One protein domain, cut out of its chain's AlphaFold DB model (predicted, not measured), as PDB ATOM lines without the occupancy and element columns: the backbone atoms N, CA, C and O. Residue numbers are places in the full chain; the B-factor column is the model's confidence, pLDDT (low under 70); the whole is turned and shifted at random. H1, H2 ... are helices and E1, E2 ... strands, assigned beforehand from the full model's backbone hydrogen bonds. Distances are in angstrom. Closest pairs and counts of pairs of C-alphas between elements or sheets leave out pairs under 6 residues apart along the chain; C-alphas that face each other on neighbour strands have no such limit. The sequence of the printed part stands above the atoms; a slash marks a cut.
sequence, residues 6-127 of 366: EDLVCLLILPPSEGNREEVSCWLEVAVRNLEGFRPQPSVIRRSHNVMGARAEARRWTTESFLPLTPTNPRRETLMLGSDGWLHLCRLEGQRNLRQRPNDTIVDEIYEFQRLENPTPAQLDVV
ATOM      1  N   GLU A   6      33.624 -19.392 -38.542       87.31
ATOM      2  CA  GLU A   6      33.603 -20.008 -37.214       87.31
ATOM      3  C   GLU A   6      32.959 -21.398 -37.263       87.31
ATOM      4  O   GLU A   6      33.486 -22.350 -36.691       87.31
ATOM      5  N   ASP A   7      31.883 -21.535 -38.043       87.12
ATOM      6  CA  ASP A   7      31.198 -22.805 -38.278       87.12
ATOM      7  C   ASP A   7      32.106 -23.798 -38.999       87.12
ATOM      8  O   ASP A   7      32.177 -24.964 -38.622       87.12
ATOM      9  N   LEU A   8      32.829 -23.339 -40.025       85.44
ATOM     10  CA  LEU A   8      33.797 -24.176 -40.726       85.44
ATOM     11  C   LEU A   8      34.903 -24.639 -39.773       85.44
ATOM     12  O   LEU A   8      35.203 -25.827 -39.732       85.44
ATOM     13  N   VAL A   9      35.495 -23.723 -39.007       87.19
ATOM     14  CA  VAL A   9      36.571 -24.030 -38.056       87.19
ATOM     15  C   VAL A   9      36.115 -25.062 -37.025       87.19
ATOM     16  O   VAL A   9      36.821 -26.042 -36.798       87.19
ATOM     17  N   CYS A  10      34.912 -24.893 -36.470       86.81
ATOM     18  CA  CYS A  10      34.306 -25.852 -35.550       86.81
ATOM     19  C   CYS A  10      34.122 -27.238 -36.194       86.81
ATOM     20  O   CYS A  10      34.390 -28.259 -35.565       86.81
ATOM     21  N   LEU A  11      33.702 -27.285 -37.461       86.69
ATOM     22  CA  LEU A  11      33.343 -28.526 -38.147       86.69
ATOM     23  C   LEU A  11      34.508 -29.235 -38.855       86.69
ATOM     24  O   LEU A  11      34.382 -30.413 -39.193       86.69
ATOM     25  N   LEU A  12      35.635 -28.557 -39.090       82.62
ATOM     26  CA  LEU A  12      36.820 -29.152 -39.721       82.62
ATOM     27  C   LEU A  12      37.430 -30.262 -38.857       82.62
ATOM     28  O   LEU A  12      37.905 -31.270 -39.386       82.62
ATOM     29  N   ILE A  13      37.383 -30.097 -37.536       83.38
ATOM     30  CA  ILE A  13      37.937 -31.042 -36.570       83.38
ATOM     31  C   ILE A  13      36.786 -31.838 -35.950       83.38
ATOM     32  O   ILE A  13      35.770 -31.279 -35.545       83.38
ATOM     33  N   LEU A  14      36.934 -33.165 -35.904       84.25
ATOM     34  CA  LEU A  14      35.956 -34.021 -35.239       84.25
ATOM     35  C   LEU A  14      36.069 -33.868 -33.716       84.25
ATOM     36  O   LEU A  14      37.189 -33.924 -33.197       84.25
ATOM     37  N   PRO A  15      34.943 -33.740 -32.995       84.31
ATOM     38  CA  PRO A  15      34.960 -33.727 -31.542       84.31
ATOM     39  C   PRO A  15      35.327 -35.122 -31.003       84.31
ATOM     40  O   PRO A  15      35.071 -36.138 -31.666       84.31
ATOM     41  N   PRO A  16      35.902 -35.212 -29.793       78.06
ATOM     42  CA  PRO A  16      36.152 -36.493 -29.144       78.06
ATOM     43  C   PRO A  16      34.823 -37.218 -28.878       78.06
ATOM     44  O   PRO A  16      33.966 -36.733 -28.146       78.06
ATOM     45  N   SER A  17      34.646 -38.405 -29.468       66.50
ATOM     46  CA  SER A  17      33.393 -39.171 -29.362       66.50
ATOM     47  C   SER A  17      33.193 -39.848 -28.001       66.50
ATOM     48  O   SER A  17      32.075 -40.228 -27.659       66.50
ATOM     49  N   GLU A  18      34.264 -40.051 -27.228       67.69
ATOM     50  CA  GLU A  18      34.209 -40.722 -25.927       67.69
ATOM     51  C   GLU A  18      34.121 -39.703 -24.785       67.69
ATOM     52  O   GLU A  18      35.018 -38.893 -24.577       67.69
ATOM     53  N   GLY A  19      33.026 -39.761 -24.022       61.78
ATOM     54  CA  GLY A  19      32.878 -39.034 -22.756       61.78
ATOM     55  C   GLY A  19      32.466 -37.561 -22.851       61.78
ATOM     56  O   GLY A  19      32.249 -36.959 -21.804       61.78
ATOM     57  N   ASN A  20      32.298 -36.990 -24.051       78.75
ATOM     58  CA  ASN A  20      32.049 -35.553 -24.222       78.75
ATOM     59  C   ASN A  20      30.767 -35.235 -25.022       78.75
ATOM     60  O   ASN A  20      30.796 -34.732 -26.143       78.75
ATOM     61  N   ARG A  21      29.608 -35.575 -24.443       80.50
ATOM     62  CA  ARG A  21      28.299 -35.448 -25.115       80.50
ATOM     63  C   ARG A  21      27.905 -34.012 -25.450       80.50
ATOM     64  O   ARG A  21      27.273 -33.795 -26.477       80.50
ATOM     65  N   GLU A  22      28.249 -33.056 -24.594       85.50
ATOM     66  CA  GLU A  22      27.894 -31.648 -24.802       85.50
ATOM     67  C   GLU A  22      28.615 -31.070 -26.022       85.50
ATOM     68  O   GLU A  22      27.985 -30.423 -26.857       85.50
ATOM     69  N   GLU A  23      29.906 -31.376 -26.182       86.38
ATOM     70  CA  GLU A  23      30.685 -30.933 -27.340       86.38
ATOM     71  C   GLU A  23      30.156 -31.547 -28.643       86.38
ATOM     72  O   GLU A  23      29.964 -30.832 -29.626       86.38
ATOM     73  N   VAL A  24      29.830 -32.847 -28.639       88.62
ATOM     74  CA  VAL A  24      29.216 -33.518 -29.799       88.62
ATOM     75  C   VAL A  24      27.851 -32.911 -30.143       88.62
ATOM     76  O   VAL A  24      27.564 -32.710 -31.320       88.62
ATOM     77  N   SER A  25      27.020 -32.589 -29.144       88.00
ATOM     78  CA  SER A  25      25.710 -31.957 -29.364       88.00
ATOM     79  C   SER A  25      25.857 -30.574 -29.998       88.00
ATOM     80  O   SER A  25      25.248 -30.307 -31.030       88.00
ATOM     81  N   CYS A  26      26.724 -29.724 -29.440       89.25
ATOM     82  CA  CYS A  26      27.007 -28.395 -29.985       89.25
ATOM     83  C   CYS A  26      27.529 -28.484 -31.429       89.25
ATOM     84  O   CYS A  26      27.062 -27.779 -32.324       89.25
ATOM     85  N   TRP A  27      28.441 -29.423 -31.689       92.50
ATOM     86  CA  TRP A  27      28.980 -29.669 -33.024       92.50
ATOM     87  C   TRP A  27      27.890 -30.098 -34.025       92.50
ATOM     88  O   TRP A  27      27.847 -29.599 -35.154       92.50
ATOM     89  N   LEU A  28      26.966 -30.978 -33.620       90.69
ATOM     90  CA  LEU A  28      25.846 -31.406 -34.464       90.69
ATOM     91  C   LEU A  28      24.835 -30.282 -34.718       90.69
ATOM     92  O   LEU A  28      24.326 -30.178 -35.832       90.69
ATOM     93  N   GLU A  29      24.579 -29.406 -33.747       89.31
ATOM     94  CA  GLU A  29      23.731 -28.222 -33.938       89.31
ATOM     95  C   GLU A  29      24.318 -27.270 -34.992       89.31
ATOM     96  O   GLU A  29      23.609 -26.818 -35.901       89.31
ATOM     97  N   VAL A  30      25.634 -27.026 -34.945       89.50
ATOM     98  CA  VAL A  30      26.342 -26.241 -35.972       89.50
ATOM     99  C   VAL A  30      26.249 -26.927 -37.341       89.50
ATOM    100  O   VAL A  30      26.025 -26.262 -38.359       89.50
ATOM    101  N   ALA A  31      26.352 -28.260 -37.392       89.12
ATOM    102  CA  ALA A  31      26.177 -29.024 -38.625       89.12
ATOM    103  C   ALA A  31      24.752 -28.903 -39.192       89.12
ATOM    104  O   ALA A  31      24.603 -28.650 -40.391       89.12
ATOM    105  N   VAL A  32      23.711 -29.025 -38.356       87.69
ATOM    106  CA  VAL A  32      22.300 -28.866 -38.758       87.69
ATOM    107  C   VAL A  32      22.091 -27.516 -39.422       87.69
ATOM    108  O   VAL A  32      21.637 -27.476 -40.567       87.69
ATOM    109  N   ARG A  33      22.515 -26.431 -38.763       85.75
ATOM    110  CA  ARG A  33      22.406 -25.059 -39.279       85.75
ATOM    111  C   ARG A  33      23.007 -24.931 -40.681       85.75
ATOM    112  O   ARG A  33      22.416 -24.355 -41.598       85.75
ATOM    113  N   ASN A  34      24.177 -25.528 -40.890       85.44
ATOM    114  CA  ASN A  34      24.868 -25.495 -42.178       85.44
ATOM    115  C   ASN A  34      24.303 -26.477 -43.209       85.44
ATOM    116  O   ASN A  34      24.607 -26.368 -44.398       85.44
ATOM    117  N   LEU A  35      23.411 -27.380 -42.818       80.19
ATOM    118  CA  LEU A  35      22.740 -28.324 -43.707       80.19
ATOM    119  C   LEU A  35      21.267 -27.988 -43.980       80.19
ATOM    120  O   LEU A  35      20.678 -28.612 -44.857       80.19
ATOM    121  N   GLU A  36      20.703 -26.939 -43.375       67.56
ATOM    122  CA  GLU A  36      19.313 -26.481 -43.596       67.56
ATOM    123  C   GLU A  36      18.944 -26.202 -45.072       67.56
ATOM    124  O   GLU A  36      17.772 -26.127 -45.430       67.56
ATOM    125  N   GLY A  37      19.936 -26.044 -45.959       60.97
ATOM    126  CA  GLY A  37      19.726 -25.856 -47.401       60.97
ATOM    127  C   GLY A  37      19.481 -27.152 -48.184       60.97
ATOM    128  O   GLY A  37      19.071 -27.102 -49.345       60.97
ATOM    129  N   PHE A  38      19.726 -28.315 -47.578       64.88
ATOM    130  CA  PHE A  38      19.354 -29.597 -48.158       64.88
ATOM    131  C   PHE A  38      17.886 -29.864 -47.864       64.88
ATOM    132  O   PHE A  38      17.436 -29.667 -46.742       64.88
ATOM    133  N   ARG A  39      17.125 -30.321 -48.867       62.16
ATOM    134  CA  ARG A  39      15.699 -30.608 -48.682       62.16
ATOM    135  C   ARG A  39      15.545 -31.723 -47.640       62.16
ATOM    136  O   ARG A  39      15.909 -32.858 -47.972       62.16
ATOM    137  N   PRO A  40      15.009 -31.441 -46.436       63.00
ATOM    138  CA  PRO A  40      14.673 -32.507 -45.515       63.00
ATOM    139  C   PRO A  40      13.643 -33.411 -46.185       63.00
ATOM    140  O   PRO A  40      12.757 -32.946 -46.914       63.00
ATOM    141  N   GLN A  41      13.795 -34.714 -45.992       61.62
ATOM    142  CA  GLN A  41      12.817 -35.668 -46.476       61.62
ATOM    143  C   GLN A  41      11.765 -35.876 -45.390       61.62
ATOM    144  O   GLN A  41      12.120 -36.046 -44.222       61.62
ATOM    145  N   PRO A  42      10.469 -35.861 -45.748       57.41
ATOM    146  CA  PRO A  42       9.452 -36.321 -44.822       57.41
ATOM    147  C   PRO A  42       9.742 -37.788 -44.494       57.41
ATOM    148  O   PRO A  42       9.983 -38.595 -45.394       57.41
ATOM    149  N   SER A  43       9.690 -38.143 -43.215       56.56
ATOM    150  CA  SER A  43      10.045 -39.479 -42.720       56.56
ATOM    151  C   SER A  43       8.998 -40.560 -43.035       56.56
ATOM    152  O   SER A  43       9.171 -41.719 -42.669       56.56
ATOM    153  N   VAL A  44       7.937 -40.209 -43.773       56.03
ATOM    154  CA  VAL A  44       6.971 -41.148 -44.358       56.03
ATOM    155  C   VAL A  44       6.945 -40.965 -45.875       56.03
ATOM    156  O   VAL A  44       6.401 -39.987 -46.399       56.03
ATOM    157  N   ILE A  45       7.511 -41.935 -46.597       51.38
ATOM    158  CA  ILE A  45       7.512 -41.953 -48.062       51.38
ATOM    159  C   ILE A  45       6.315 -42.776 -48.543       51.38
ATOM    160  O   ILE A  45       6.232 -43.984 -48.333       51.38
ATOM    161  N   ARG A  46       5.380 -42.112 -49.227       53.69
ATOM    162  CA  ARG A  46       4.259 -42.749 -49.928       53.69
ATOM    163  C   ARG A  46       4.595 -42.890 -51.401       53.69
ATOM    164  O   ARG A  46       4.740 -41.885 -52.094       53.69
ATOM    165  N   ARG A  47       4.688 -44.123 -51.901       51.28
ATOM    166  CA  ARG A  47       4.844 -44.373 -53.342       51.28
ATOM    167  C   ARG A  47       3.470 -44.569 -53.984       51.28
ATOM    168  O   ARG A  47       2.683 -45.386 -53.515       51.28
ATOM    169  N   SER A  48       3.192 -43.832 -55.061       43.28
ATOM    170  CA  SER A  48       2.033 -44.050 -55.941       43.28
ATOM    171  C   SER A  48       2.499 -44.380 -57.360       43.28
ATOM    172  O   SER A  48       3.516 -43.842 -57.819       43.28
ATOM    173  N   HIS A  49       1.763 -45.243 -58.076       48.00
ATOM    174  CA  HIS A  49       1.999 -45.458 -59.504       48.00
ATOM    175  C   HIS A  49       0.737 -45.441 -60.378       48.00
ATOM    176  O   HIS A  49      -0.207 -46.184 -60.178       48.00
ATOM    177  N   ASN A  50       0.844 -44.570 -61.389       44.00
ATOM    178  CA  ASN A  50       0.114 -44.384 -62.643       44.00
ATOM    179  C   ASN A  50      -0.987 -45.382 -63.034       44.00
ATOM    180  O   ASN A  50      -0.712 -46.462 -63.555       44.00
ATOM    181  N   VAL A  51      -2.208 -44.850 -63.085       40.44
ATOM    182  CA  VAL A  51      -3.194 -45.195 -64.113       40.44
ATOM    183  C   VAL A  51      -3.297 -43.989 -65.061       40.44
ATOM    184  O   VAL A  51      -3.632 -42.891 -64.630       40.44
ATOM    185  N   MET A  52      -2.976 -44.172 -66.349       45.72
ATOM    186  CA  MET A  52      -3.242 -43.196 -67.431       45.72
ATOM    187  C   MET A  52      -2.538 -41.819 -67.323       45.72
ATOM    188  O   MET A  52      -3.127 -40.785 -67.619       45.72
ATOM    189  N   GLY A  53      -1.257 -41.782 -66.943       47.62
ATOM    190  CA  GLY A  53      -0.385 -40.612 -67.172       47.62
ATOM    191  C   GLY A  53      -0.444 -39.472 -66.146       47.62
ATOM    192  O   GLY A  53       0.398 -38.578 -66.208       47.62
ATOM    193  N   ALA A  54      -1.350 -39.509 -65.167       40.75
ATOM    194  CA  ALA A  54      -1.371 -38.543 -64.067       40.75
ATOM    195  C   ALA A  54      -0.754 -39.147 -62.795       40.75
ATOM    196  O   ALA A  54      -1.324 -40.029 -62.153       40.75
ATOM    197  N   ARG A  55       0.428 -38.648 -62.414       40.34
ATOM    198  CA  ARG A  55       1.136 -39.041 -61.190       40.34
ATOM    199  C   ARG A  55       0.629 -38.179 -60.029       40.34
ATOM    200  O   ARG A  55       1.010 -37.019 -59.925       40.34
ATOM    201  N   ALA A  56      -0.233 -38.720 -59.169       40.03
ATOM    202  CA  ALA A  56      -0.680 -38.033 -57.954       40.03
ATOM    203  C   ALA A  56       0.105 -38.549 -56.737       40.03
ATOM    204  O   ALA A  56      -0.049 -39.697 -56.325       40.03
ATOM    205  N   GLU A  57       0.977 -37.708 -56.182       41.28
ATOM    206  CA  GLU A  57       1.765 -37.984 -54.976       41.28
ATOM    207  C   GLU A  57       1.042 -37.375 -53.762       41.28
ATOM    208  O   GLU A  57       0.845 -36.163 -53.702       41.28
ATOM    209  N   ALA A  58       0.626 -38.193 -52.792       38.56
ATOM    210  CA  ALA A  58       0.017 -37.709 -51.550       38.56
ATOM    211  C   ALA A  58       0.952 -38.007 -50.375       38.56
ATOM    212  O   ALA A  58       1.068 -39.155 -49.954       38.56
ATOM    213  N   ARG A  59       1.617 -36.978 -49.841       49.34
ATOM    214  CA  ARG A  59       2.580 -37.076 -48.729       49.34
ATOM    215  C   ARG A  59       1.856 -36.964 -47.384       49.34
ATOM    216  O   ARG A  59       1.024 -36.073 -47.222       49.34
ATOM    217  N   ARG A  60       2.154 -37.842 -46.419       45.88
ATOM    218  CA  ARG A  60       1.761 -37.645 -45.010       45.88
ATOM    219  C   ARG A  60       3.014 -37.245 -44.243       45.88
ATOM    220  O   ARG A  60       4.061 -37.841 -44.445       45.88
ATOM    221  N   TRP A  61       2.902 -36.196 -43.444       50.44
ATOM    222  CA  TRP A  61       4.041 -35.490 -42.881       50.44
ATOM    223  C   TRP A  61       4.225 -35.935 -41.432       50.44
ATOM    224  O   TRP A  61       3.259 -35.951 -40.670       50.44
ATOM    225  N   THR A  62       5.446 -36.292 -41.057       53.69
ATOM    226  CA  THR A  62       5.918 -36.045 -39.694       53.69
ATOM    227  C   THR A  62       6.057 -34.530 -39.520       53.69
ATOM    228  O   THR A  62       6.284 -33.807 -40.493       53.69
ATOM    229  N   THR A  63       5.909 -34.021 -38.300       53.41
ATOM    230  CA  THR A  63       6.280 -32.628 -37.991       53.41
ATOM    231  C   THR A  63       7.797 -32.435 -37.985       53.41
ATOM    232  O   THR A  63       8.276 -31.322 -38.165       53.41
ATOM    233  N   GLU A  64       8.547 -33.523 -37.803       61.00
ATOM    234  CA  GLU A  64      10.006 -33.538 -37.735       61.00
ATOM    235  C   GLU A  64      10.628 -33.755 -39.114       61.00
ATOM    236  O   GLU A  64      10.196 -34.616 -39.887       61.00
ATOM    237  N   SER A  65      11.640 -32.947 -39.417       72.25
ATOM    238  CA  SER A  65      12.343 -32.922 -40.695       72.25
ATOM    239  C   SER A  65      13.709 -33.585 -40.548       72.25
ATOM    240  O   SER A  65      14.513 -33.147 -39.728       72.25
ATOM    241  N   PHE A  66      13.984 -34.612 -41.359       76.69
ATOM    242  CA  PHE A  66      15.252 -35.344 -41.326       76.69
ATOM    243  C   PHE A  66      16.016 -35.197 -42.639       76.69
ATOM    244  O   PHE A  66      15.446 -35.268 -43.733       76.69
ATOM    245  N   LEU A  67      17.329 -35.032 -42.535       80.44
ATOM    246  CA  LEU A  67      18.236 -35.021 -43.671       80.44
ATOM    247  C   LEU A  67      18.965 -36.368 -43.778       80.44
ATOM    248  O   LEU A  67      19.777 -36.677 -42.905       80.44
ATOM    249  N   PRO A  68      18.746 -37.162 -44.843       82.25
ATOM    250  CA  PRO A  68      19.546 -38.359 -45.081       82.25
ATOM    251  C   PRO A  68      21.001 -38.000 -45.405       82.25
ATOM    252  O   PRO A  68      21.273 -37.208 -46.314       82.25
ATOM    253  N   LEU A  69      21.932 -38.606 -44.668       84.00
ATOM    254  CA  LEU A  69      23.375 -38.409 -44.824       84.00
ATOM    255  C   LEU A  69      24.033 -39.524 -45.645       84.00
ATOM    256  O   LEU A  69      24.982 -39.267 -46.381       84.00
ATOM    257  N   THR A  70      23.512 -40.750 -45.560       81.19
ATOM    258  CA  THR A  70      23.945 -41.883 -46.390       81.19
ATOM    259  C   THR A  70      22.913 -42.199 -47.481       81.19
ATOM    260  O   THR A  70      21.748 -41.812 -47.356       81.19
ATOM    261  N   PRO A  71      23.305 -42.873 -48.585       66.75
ATOM    262  CA  PRO A  71      22.366 -43.244 -49.638       66.75
ATOM    263  C   PRO A  71      21.211 -44.074 -49.075       66.75
ATOM    264  O   PRO A  71      21.439 -45.096 -48.425       66.75
ATOM    265  N   THR A  72      19.978 -43.669 -49.380       59.19
ATOM    266  CA  THR A  72      18.769 -44.410 -49.018       59.19
ATOM    267  C   THR A  72      18.731 -45.717 -49.794       59.19
ATOM    268  O   THR A  72      18.360 -45.770 -50.967       59.19
ATOM    269  N   ASN A  73      19.143 -46.798 -49.140       59.66
ATOM    270  CA  ASN A  73      19.017 -48.137 -49.682       59.66
ATOM    271  C   ASN A  73      17.927 -48.855 -48.878       59.66
ATOM    272  O   ASN A  73      18.123 -49.060 -47.683       59.66
ATOM    273  N   PRO A  74      16.795 -49.265 -49.479       51.19
ATOM    274  CA  PRO A  74      15.624 -49.777 -48.752       51.19
ATOM    275  C   PRO A  74      15.867 -51.070 -47.948       51.19
ATOM    276  O   PRO A  74      14.960 -51.565 -47.290       51.19
ATOM    277  N   ARG A  75      17.079 -51.640 -48.000       55.22
ATOM    278  CA  ARG A  75      17.510 -52.811 -47.218       55.22
ATOM    279  C   ARG A  75      18.623 -52.512 -46.205       55.22
ATOM    280  O   ARG A  75      19.128 -53.450 -45.595       55.22
ATOM    281  N   ARG A  76      19.061 -51.257 -46.063       64.81
ATOM    282  CA  ARG A  76      20.129 -50.854 -45.136       64.81
ATOM    283  C   ARG A  76      19.662 -49.725 -44.229       64.81
ATOM    284  O   ARG A  76      18.831 -48.907 -44.610       64.81
ATOM    285  N   GLU A  77      20.243 -49.692 -43.040       80.38
ATOM    286  CA  GLU A  77      20.115 -48.577 -42.111       80.38
ATOM    287  C   GLU A  77      20.682 -47.303 -42.756       80.38
ATOM    288  O   GLU A  77      21.758 -47.317 -43.363       80.38
ATOM    289  N   THR A  78      19.928 -46.210 -42.668       84.12
ATOM    290  CA  THR A  78      20.308 -44.899 -43.205       84.12
ATOM    291  C   THR A  78      20.599 -43.959 -42.045       84.12
ATOM    292  O   THR A  78      19.771 -43.818 -41.149       84.12
ATOM    293  N   LEU A  79      21.759 -43.303 -42.060       88.25
ATOM    294  CA  LEU A  79      22.078 -42.281 -41.070       88.25
ATOM    295  C   LEU A  79      21.372 -40.984 -41.468       88.25
ATOM    296  O   LEU A  79      21.480 -40.541 -42.615       88.25
ATOM    297  N   MET A  80      20.651 -40.389 -40.528       87.00
ATOM    298  CA  MET A  80      19.910 -39.153 -40.730       87.00
ATOM    299  C   MET A  80      20.255 -38.134 -39.651       87.00
ATOM    300  O   MET A  80      20.521 -38.499 -38.509       87.00
ATOM    301  N   LEU A  81      20.223 -36.859 -40.022       87.56
ATOM    302  CA  LEU A  81      20.361 -35.735 -39.104       87.56
ATOM    303  C   LEU A  81      18.993 -35.076 -38.920       87.56
ATOM    304  O   LEU A  81      18.365 -34.687 -39.909       87.56
ATOM    305  N   GLY A  82      18.518 -35.002 -37.681       83.44
ATOM    306  CA  GLY A  82      17.269 -34.335 -37.333       83.44
ATOM    307  C   GLY A  82      17.439 -32.821 -37.225       83.44
ATOM    308  O   GLY A  82      18.529 -32.310 -36.966       83.44
ATOM    309  N   SER A  83      16.345 -32.082 -37.413       79.56
ATOM    310  CA  SER A  83      16.299 -30.632 -37.163       79.56
ATOM    311  C   SER A  83      16.516 -30.255 -35.692       79.56
ATOM    312  O   SER A  83      16.699 -29.087 -35.375       79.56
ATOM    313  N   ASP A  84      16.452 -31.235 -34.798       78.94
ATOM    314  CA  ASP A  84      16.650 -31.132 -33.355       78.94
ATOM    315  C   ASP A  84      18.127 -31.218 -32.926       78.94
ATOM    316  O   ASP A  84      18.404 -31.179 -31.731       78.94
ATOM    317  N   GLY A  85      19.067 -31.347 -33.870       84.12
ATOM    318  CA  GLY A  85      20.496 -31.470 -33.561       84.12
ATOM    319  C   GLY A  85      20.963 -32.902 -33.311       84.12
ATOM    320  O   GLY A  85      22.122 -33.099 -32.957       84.12
ATOM    321  N   TRP A  86      20.108 -33.912 -33.502       87.19
ATOM    322  CA  TRP A  86      20.444 -35.299 -33.178       87.19
ATOM    323  C   TRP A  86      20.679 -36.166 -34.412       87.19
ATOM    324  O   TRP A  86      20.099 -35.979 -35.485       87.19
ATOM    325  N   LEU A  87      21.561 -37.156 -34.252       89.62
ATOM    326  CA  LEU A  87      21.752 -38.213 -35.236       89.62
ATOM    327  C   LEU A  87      20.792 -39.366 -34.974       89.62
ATOM    328  O   LEU A  87      20.656 -39.846 -33.849       89.62
ATOM    329  N   HIS A  88      20.179 -39.847 -36.048       87.50
ATOM    330  CA  HIS A  88      19.237 -40.950 -36.022       87.50
ATOM    331  C   HIS A  88      19.663 -42.035 -36.998       87.50
ATOM    332  O   HIS A  88      20.062 -41.768 -38.134       87.50
ATOM    333  N   LEU A  89      19.524 -43.279 -36.563       86.69
ATOM    334  CA  LEU A  89      19.574 -44.435 -37.433       86.69
ATOM    335  C   LEU A  89      18.151 -44.748 -37.887       86.69
ATOM    336  O   LEU A  89      17.274 -45.022 -37.071       86.69
ATOM    337  N   CYS A  90      17.921 -44.662 -39.191       82.50
ATOM    338  CA  CYS A  90      16.632 -44.928 -39.805       82.50
ATOM    339  C   CYS A  90      16.628 -46.324 -40.429       82.50
ATOM    340  O   CYS A  90      17.483 -46.639 -41.265       82.50
ATOM    341  N   ARG A  91      15.647 -47.151 -40.063       79.75
ATOM    342  CA  ARG A  91      15.472 -48.508 -40.590       79.75
ATOM    343  C   ARG A  91      14.069 -48.688 -41.157       79.75
ATOM    344  O   ARG A  91      13.093 -48.302 -40.528       79.75
ATOM    345  N   LEU A  92      13.965 -49.301 -42.338       76.25
ATOM    346  CA  LEU A  92      12.676 -49.742 -42.871       76.25
ATOM    347  C   LEU A  92      12.197 -50.949 -42.056       76.25
ATOM    348  O   LEU A  92      12.801 -52.021 -42.117       76.25
ATOM    349  N   GLU A  93      11.123 -50.763 -41.302       72.81
ATOM    350  CA  GLU A  93      10.529 -51.797 -40.455       72.81
ATOM    351  C   GLU A  93       9.489 -52.619 -41.215       72.81
ATOM    352  O   GLU A  93       9.373 -53.831 -41.037       72.81
ATOM    353  N   GLY A  94       8.757 -51.983 -42.130       69.12
ATOM    354  CA  GLY A  94       7.726 -52.684 -42.872       69.12
ATOM    355  C   GLY A  94       7.072 -51.864 -43.966       69.12
ATOM    356  O   GLY A  94       7.292 -50.664 -44.125       69.12
ATOM    357  N   GLN A  95       6.240 -52.553 -44.736       73.19
ATOM    358  CA  GLN A  95       5.433 -51.975 -45.796       73.19
ATOM    359  C   GLN A  95       3.972 -52.331 -45.555       73.19
ATOM    360  O   GLN A  95       3.620 -53.502 -45.404       73.19
ATOM    361  N   ARG A  96       3.109 -51.317 -45.521       66.56
ATOM    362  CA  ARG A  96       1.667 -51.488 -45.358       66.56
ATOM    363  C   ARG A  96       0.953 -51.128 -46.651       66.56
ATOM    364  O   ARG A  96       0.975 -49.984 -47.089       66.56
ATOM    365  N   ASN A  97       0.242 -52.093 -47.224       67.31
ATOM    366  CA  ASN A  97      -0.643 -51.837 -48.356       67.31
ATOM    367  C   ASN A  97      -1.906 -51.122 -47.863       67.31
ATOM    368  O   ASN A  97      -2.637 -51.659 -47.030       67.31
ATOM    369  N   LEU A  98      -2.163 -49.911 -48.357       61.38
ATOM    370  CA  LEU A  98      -3.314 -49.117 -47.917       61.38
ATOM    371  C   LEU A  98      -4.563 -49.319 -48.780       61.38
ATOM    372  O   LEU A  98      -5.671 -49.162 -48.266       61.38
ATOM    373  N   ARG A  99      -4.419 -49.665 -50.068       62.12
ATOM    374  CA  ARG A  99      -5.536 -50.002 -50.970       62.12
ATOM    375  C   ARG A  99      -5.083 -50.954 -52.078       62.12
ATOM    376  O   ARG A  99      -4.064 -50.704 -52.709       62.12
ATOM    377  N   GLN A 100      -5.885 -51.987 -52.341       53.03
ATOM    378  CA  GLN A 100      -5.871 -52.748 -53.592       53.03
ATOM    379  C   GLN A 100      -7.041 -52.249 -54.447       53.03
ATOM    380  O   GLN A 100      -8.198 -52.552 -54.156       53.03
ATOM    381  N   ARG A 101      -6.769 -51.464 -55.490       55.59
ATOM    382  CA  ARG A 101      -7.640 -51.471 -56.674       55.59
ATOM    383  C   ARG A 101      -6.994 -52.410 -57.691       55.59
ATOM    384  O   ARG A 101      -5.768 -52.531 -57.685       55.59
ATOM    385  N   PRO A 102      -7.763 -53.078 -58.564       49.41
ATOM    386  CA  PRO A 102      -7.160 -53.798 -59.675       49.41
ATOM    387  C   PRO A 102      -6.346 -52.779 -60.492       49.41
ATOM    388  O   PRO A 102      -6.916 -51.831 -61.028       49.41
ATOM    389  N   ASN A 103      -5.019 -52.957 -60.510       56.84
ATOM    390  CA  ASN A 103      -3.996 -52.133 -61.180       56.84
ATOM    391  C   ASN A 103      -3.426 -50.916 -60.419       56.84
ATOM    392  O   ASN A 103      -2.678 -50.157 -61.027       56.84
ATOM    393  N   ASP A 104      -3.714 -50.730 -59.124       53.50
ATOM    394  CA  ASP A 104      -3.147 -49.615 -58.342       53.50
ATOM    395  C   ASP A 104      -2.742 -50.082 -56.931       53.50
ATOM    396  O   ASP A 104      -3.588 -50.542 -56.150       53.50
ATOM    397  N   THR A 105      -1.445 -49.984 -56.616       56.00
ATOM    398  CA  THR A 105      -0.864 -50.407 -55.333       56.00
ATOM    399  C   THR A 105      -0.290 -49.193 -54.617       56.00
ATOM    400  O   THR A 105       0.739 -48.650 -55.016       56.00
ATOM    401  N   ILE A 106      -0.943 -48.789 -53.526       58.91
ATOM    402  CA  ILE A 106      -0.433 -47.753 -52.622       58.91
ATOM    403  C   ILE A 106       0.196 -48.442 -51.416       58.91
ATOM    404  O   ILE A 106      -0.499 -49.143 -50.670       58.91
ATOM    405  N   VAL A 107       1.492 -48.204 -51.218       64.44
ATOM    406  CA  VAL A 107       2.268 -48.745 -50.098       64.44
ATOM    407  C   VAL A 107       2.747 -47.599 -49.210       64.44
ATOM    408  O   VAL A 107       3.360 -46.646 -49.699       64.44
ATOM    409  N   ASP A 108       2.463 -47.704 -47.914       66.25
ATOM    410  CA  ASP A 108       3.097 -46.910 -46.862       66.25
ATOM    411  C   ASP A 108       4.367 -47.651 -46.409       66.25
ATOM    412  O   ASP A 108       4.286 -48.782 -45.925       66.25
ATOM    413  N   GLU A 109       5.535 -47.030 -46.564       69.75
ATOM    414  CA  GLU A 109       6.779 -47.493 -45.940       69.75
ATOM    415  C   GLU A 109       6.838 -46.972 -44.496       69.75
ATOM    416  O   GLU A 109       6.676 -45.774 -44.254       69.75
ATOM    417  N   ILE A 110       7.033 -47.882 -43.540       69.44
ATOM    418  CA  ILE A 110       7.131 -47.578 -42.112       69.44
ATOM    419  C   ILE A 110       8.603 -47.621 -41.728       69.44
ATOM    420  O   ILE A 110       9.260 -48.653 -41.879       69.44
ATOM    421  N   TYR A 111       9.098 -46.495 -41.228       75.38
ATOM    422  CA  TYR A 111      10.470 -46.338 -40.780       75.38
ATOM    423  C   TYR A 111      10.520 -46.225 -39.257       75.38
ATOM    424  O   TYR A 111       9.733 -45.491 -38.661       75.38
ATOM    425  N   GLU A 112      11.462 -46.931 -38.645       76.38
ATOM    426  CA  GLU A 112      11.852 -46.753 -37.250       76.38
ATOM    427  C   GLU A 112      13.068 -45.827 -37.184       76.38
ATOM    428  O   GLU A 112      14.000 -45.944 -37.985       76.38
ATOM    429  N   PHE A 113      13.035 -44.895 -36.233       80.06
ATOM    430  CA  PHE A 113      14.099 -43.928 -35.991       80.06
ATOM    431  C   PHE A 113      14.669 -44.156 -34.600       80.06
ATOM    432  O   PHE A 113      13.997 -43.918 -33.598       80.06
ATOM    433  N   GLN A 114      15.929 -44.569 -34.540       85.25
ATOM    434  CA  GLN A 114      16.658 -44.703 -33.290       85.25
ATOM    435  C   GLN A 114      17.616 -43.526 -33.131       85.25
ATOM    436  O   GLN A 114      18.552 -43.372 -33.914       85.25
ATOM    437  N   ARG A 115      17.404 -42.704 -32.103       88.44
ATOM    438  CA  ARG A 115      18.343 -41.643 -31.728       88.44
ATOM    439  C   ARG A 115      19.657 -42.243 -31.221       88.44
ATOM    440  O   ARG A 115      19.657 -43.184 -30.426       88.44
ATOM    441  N   LEU A 116      20.776 -41.692 -31.681       88.25
ATOM    442  CA  LEU A 116      22.120 -42.121 -31.308       88.25
ATOM    443  C   LEU A 116      22.665 -41.243 -30.176       88.25
ATOM    444  O   LEU A 116      23.134 -40.136 -30.416       88.25
ATOM    445  N   GLU A 117      22.644 -41.756 -28.945       85.44
ATOM    446  CA  GLU A 117      23.154 -41.032 -27.766       85.44
ATOM    447  C   GLU A 117      24.685 -40.896 -27.737       85.44
ATOM    448  O   GLU A 117      25.213 -39.969 -27.133       85.44
ATOM    449  N   ASN A 118      25.412 -41.828 -28.365       86.38
ATOM    450  CA  ASN A 118      26.871 -41.766 -28.489       86.38
ATOM    451  C   ASN A 118      27.268 -42.113 -29.935       86.38
ATOM    452  O   ASN A 118      27.536 -43.282 -30.234       86.38
ATOM    453  N   PRO A 119      27.242 -41.138 -30.860       88.94
ATOM    454  CA  PRO A 119      27.665 -41.356 -32.236       88.94
ATOM    455  C   PRO A 119      29.137 -41.773 -32.308       88.94
ATOM    456  O   PRO A 119      30.000 -41.216 -31.633       88.94
ATOM    457  N   THR A 120      29.438 -42.746 -33.161       89.44
ATOM    458  CA  THR A 120      30.818 -43.177 -33.430       89.44
ATOM    459  C   THR A 120      31.579 -42.125 -34.250       89.44
ATOM    460  O   THR A 120      30.953 -41.400 -35.031       89.44
ATOM    461  N   PRO A 121      32.927 -42.085 -34.192       89.06
ATOM    462  CA  PRO A 121      33.730 -41.202 -35.044       89.06
ATOM    463  C   PRO A 121      33.403 -41.331 -36.534       89.06
ATOM    464  O   PRO A 121      33.338 -40.334 -37.240       89.06
ATOM    465  N   ALA A 122      33.129 -42.551 -37.007       88.81
ATOM    466  CA  ALA A 122      32.755 -42.794 -38.398       88.81
ATOM    467  C   ALA A 122      31.403 -42.154 -38.768       88.81
ATOM    468  O   ALA A 122      31.243 -41.652 -39.876       88.81
ATOM    469  N   GLN A 123      30.429 -42.144 -37.852       90.12
ATOM    470  CA  GLN A 123      29.133 -41.491 -38.078       90.12
ATOM    471  C   GLN A 123      29.263 -39.965 -38.070       90.12
ATOM    472  O   GLN A 123      28.656 -39.302 -38.909       90.12
ATOM    473  N   LEU A 124      30.078 -39.414 -37.166       91.00
ATOM    474  CA  LEU A 124      30.381 -37.982 -37.143       91.00
ATOM    475  C   LEU A 124      31.149 -37.553 -38.396       91.00
ATOM    476  O   LEU A 124      30.851 -36.506 -38.966       91.00
ATOM    477  N   ASP A 125      32.067 -38.384 -38.890       89.19
ATOM    478  CA  ASP A 125      32.782 -38.100 -40.132       89.19
ATOM    479  C   ASP A 125      31.832 -38.027 -41.333       89.19
ATOM    480  O   ASP A 125      31.961 -37.128 -42.153       89.19
ATOM    481  N   VAL A 126      30.799 -38.874 -41.405       89.62
ATOM    482  CA  VAL A 126      29.766 -38.765 -42.453       89.62
ATOM    483  C   VAL A 126      29.057 -37.402 -42.413       89.62
ATOM    484  O   VAL A 126      28.817 -36.802 -43.465       89.62
ATOM    485  N   VAL A 127      28.743 -36.884 -41.219       89.75
ATOM    486  CA  VAL A 127      28.187 -35.528 -41.064       89.75
ATOM    487  C   VAL A 127      29.197 -34.492 -41.545       89.75
ATOM    488  O   VAL A 127      28.857 -33.658 -42.383       89.75
TER     489      VAL A 127
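What this domain is: This is residues 6 to 127 of the 366 residues of the protein "HEAT repeat domain-containing protein" of Burkholderiales bacterium (UniProt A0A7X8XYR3). A long, twisted hairpin of two strands, E3 and E4, reaches away from a small head, where the short strands E1 and E2 continue the sheet beside the near part of the hairpin and the helices H1, H2 and H3 gather at that end. The link of residues 36 to 64 runs out along the hairpin and folds back to E1. The 122 printed residues hold three named helices and four named strands, in the order H1 H2 E1 E2 E3 E4 H3, and the class is mixed, helices and strands. The sheet order is E1 E2 E3 E4, antiparallel throughout, and the sheet is curled like part of a barrel. The whole is loose, with a radius of gyration of the C-alphas of 17.6 A and spans of 56 by 26 by 22 A.

Where its parts are: H1 is residues 6 to 12, 10.0 A long, and begins at C-alpha 6 at (33.603, -20.008, -37.214). H2 is residues 21 to 35, 20.7 A. E1 is residues 65 to 68, 10.0 A, and E2 residues 78 to 82, 12.5 A. E3, residues 87 to 101, measures 38.7 A and ends at C-alpha 101 at (-7.640, -51.471, -56.674). E4 is residues 104 to 115, 35.1 A. H3 is residues 121 to 127, 10.0 A, and ends at C-alpha 127 at (28.187, -35.528, -41.064).

How they stand to each other: The strongly twisted sheet is a meander, each strand the antiparallel neighbour of the one before, with E1 and E4 as edge strands. In the hairpin E1 and E2, N 67 and O 81 are within hydrogen-bond range at 2.8 A. In the hairpin E2 and E3, N 80 and O 88 are 2.8 A apart. In the hairpin E3 and E4, N 96 and O 108 are 2.8 A apart, and N 104 and O 101 are 3.1 A apart. Residues 46 to 47 pair antiparallel with residues 107 to 108 of E4, and residues 41 to 42 with residues 65 to 66 of E1. H2 only grazes the sheet with residues 25 to 35, and H3 only grazes it with residues 123 to 127. H2 and H3 are close but not clearly touching, the closest C-alphas being those of Ala 31 and Val 127, 7.2 A. H1 and H2 touch, closest at the C-alphas of Asp 7 and Val 30, 6.4 A, and at 72 degrees are only just about perpendicular. H1 is not on the sheet, and H1 and H3 are apart. In H1, H2 and H3 every O i to N i+4 pair is within hydrogen-bond range.

The domain as a whole: The two C-alphas farthest apart, those of Gly 19 and Met 52, are 57.6 A apart. The printed part has no cut. The link from H2 to E1 is long, 29 residues. The mean pLDDT of the printed part is 72.0, and 54 residues are under 70, among them residues 36 to 64 and 96 to 110.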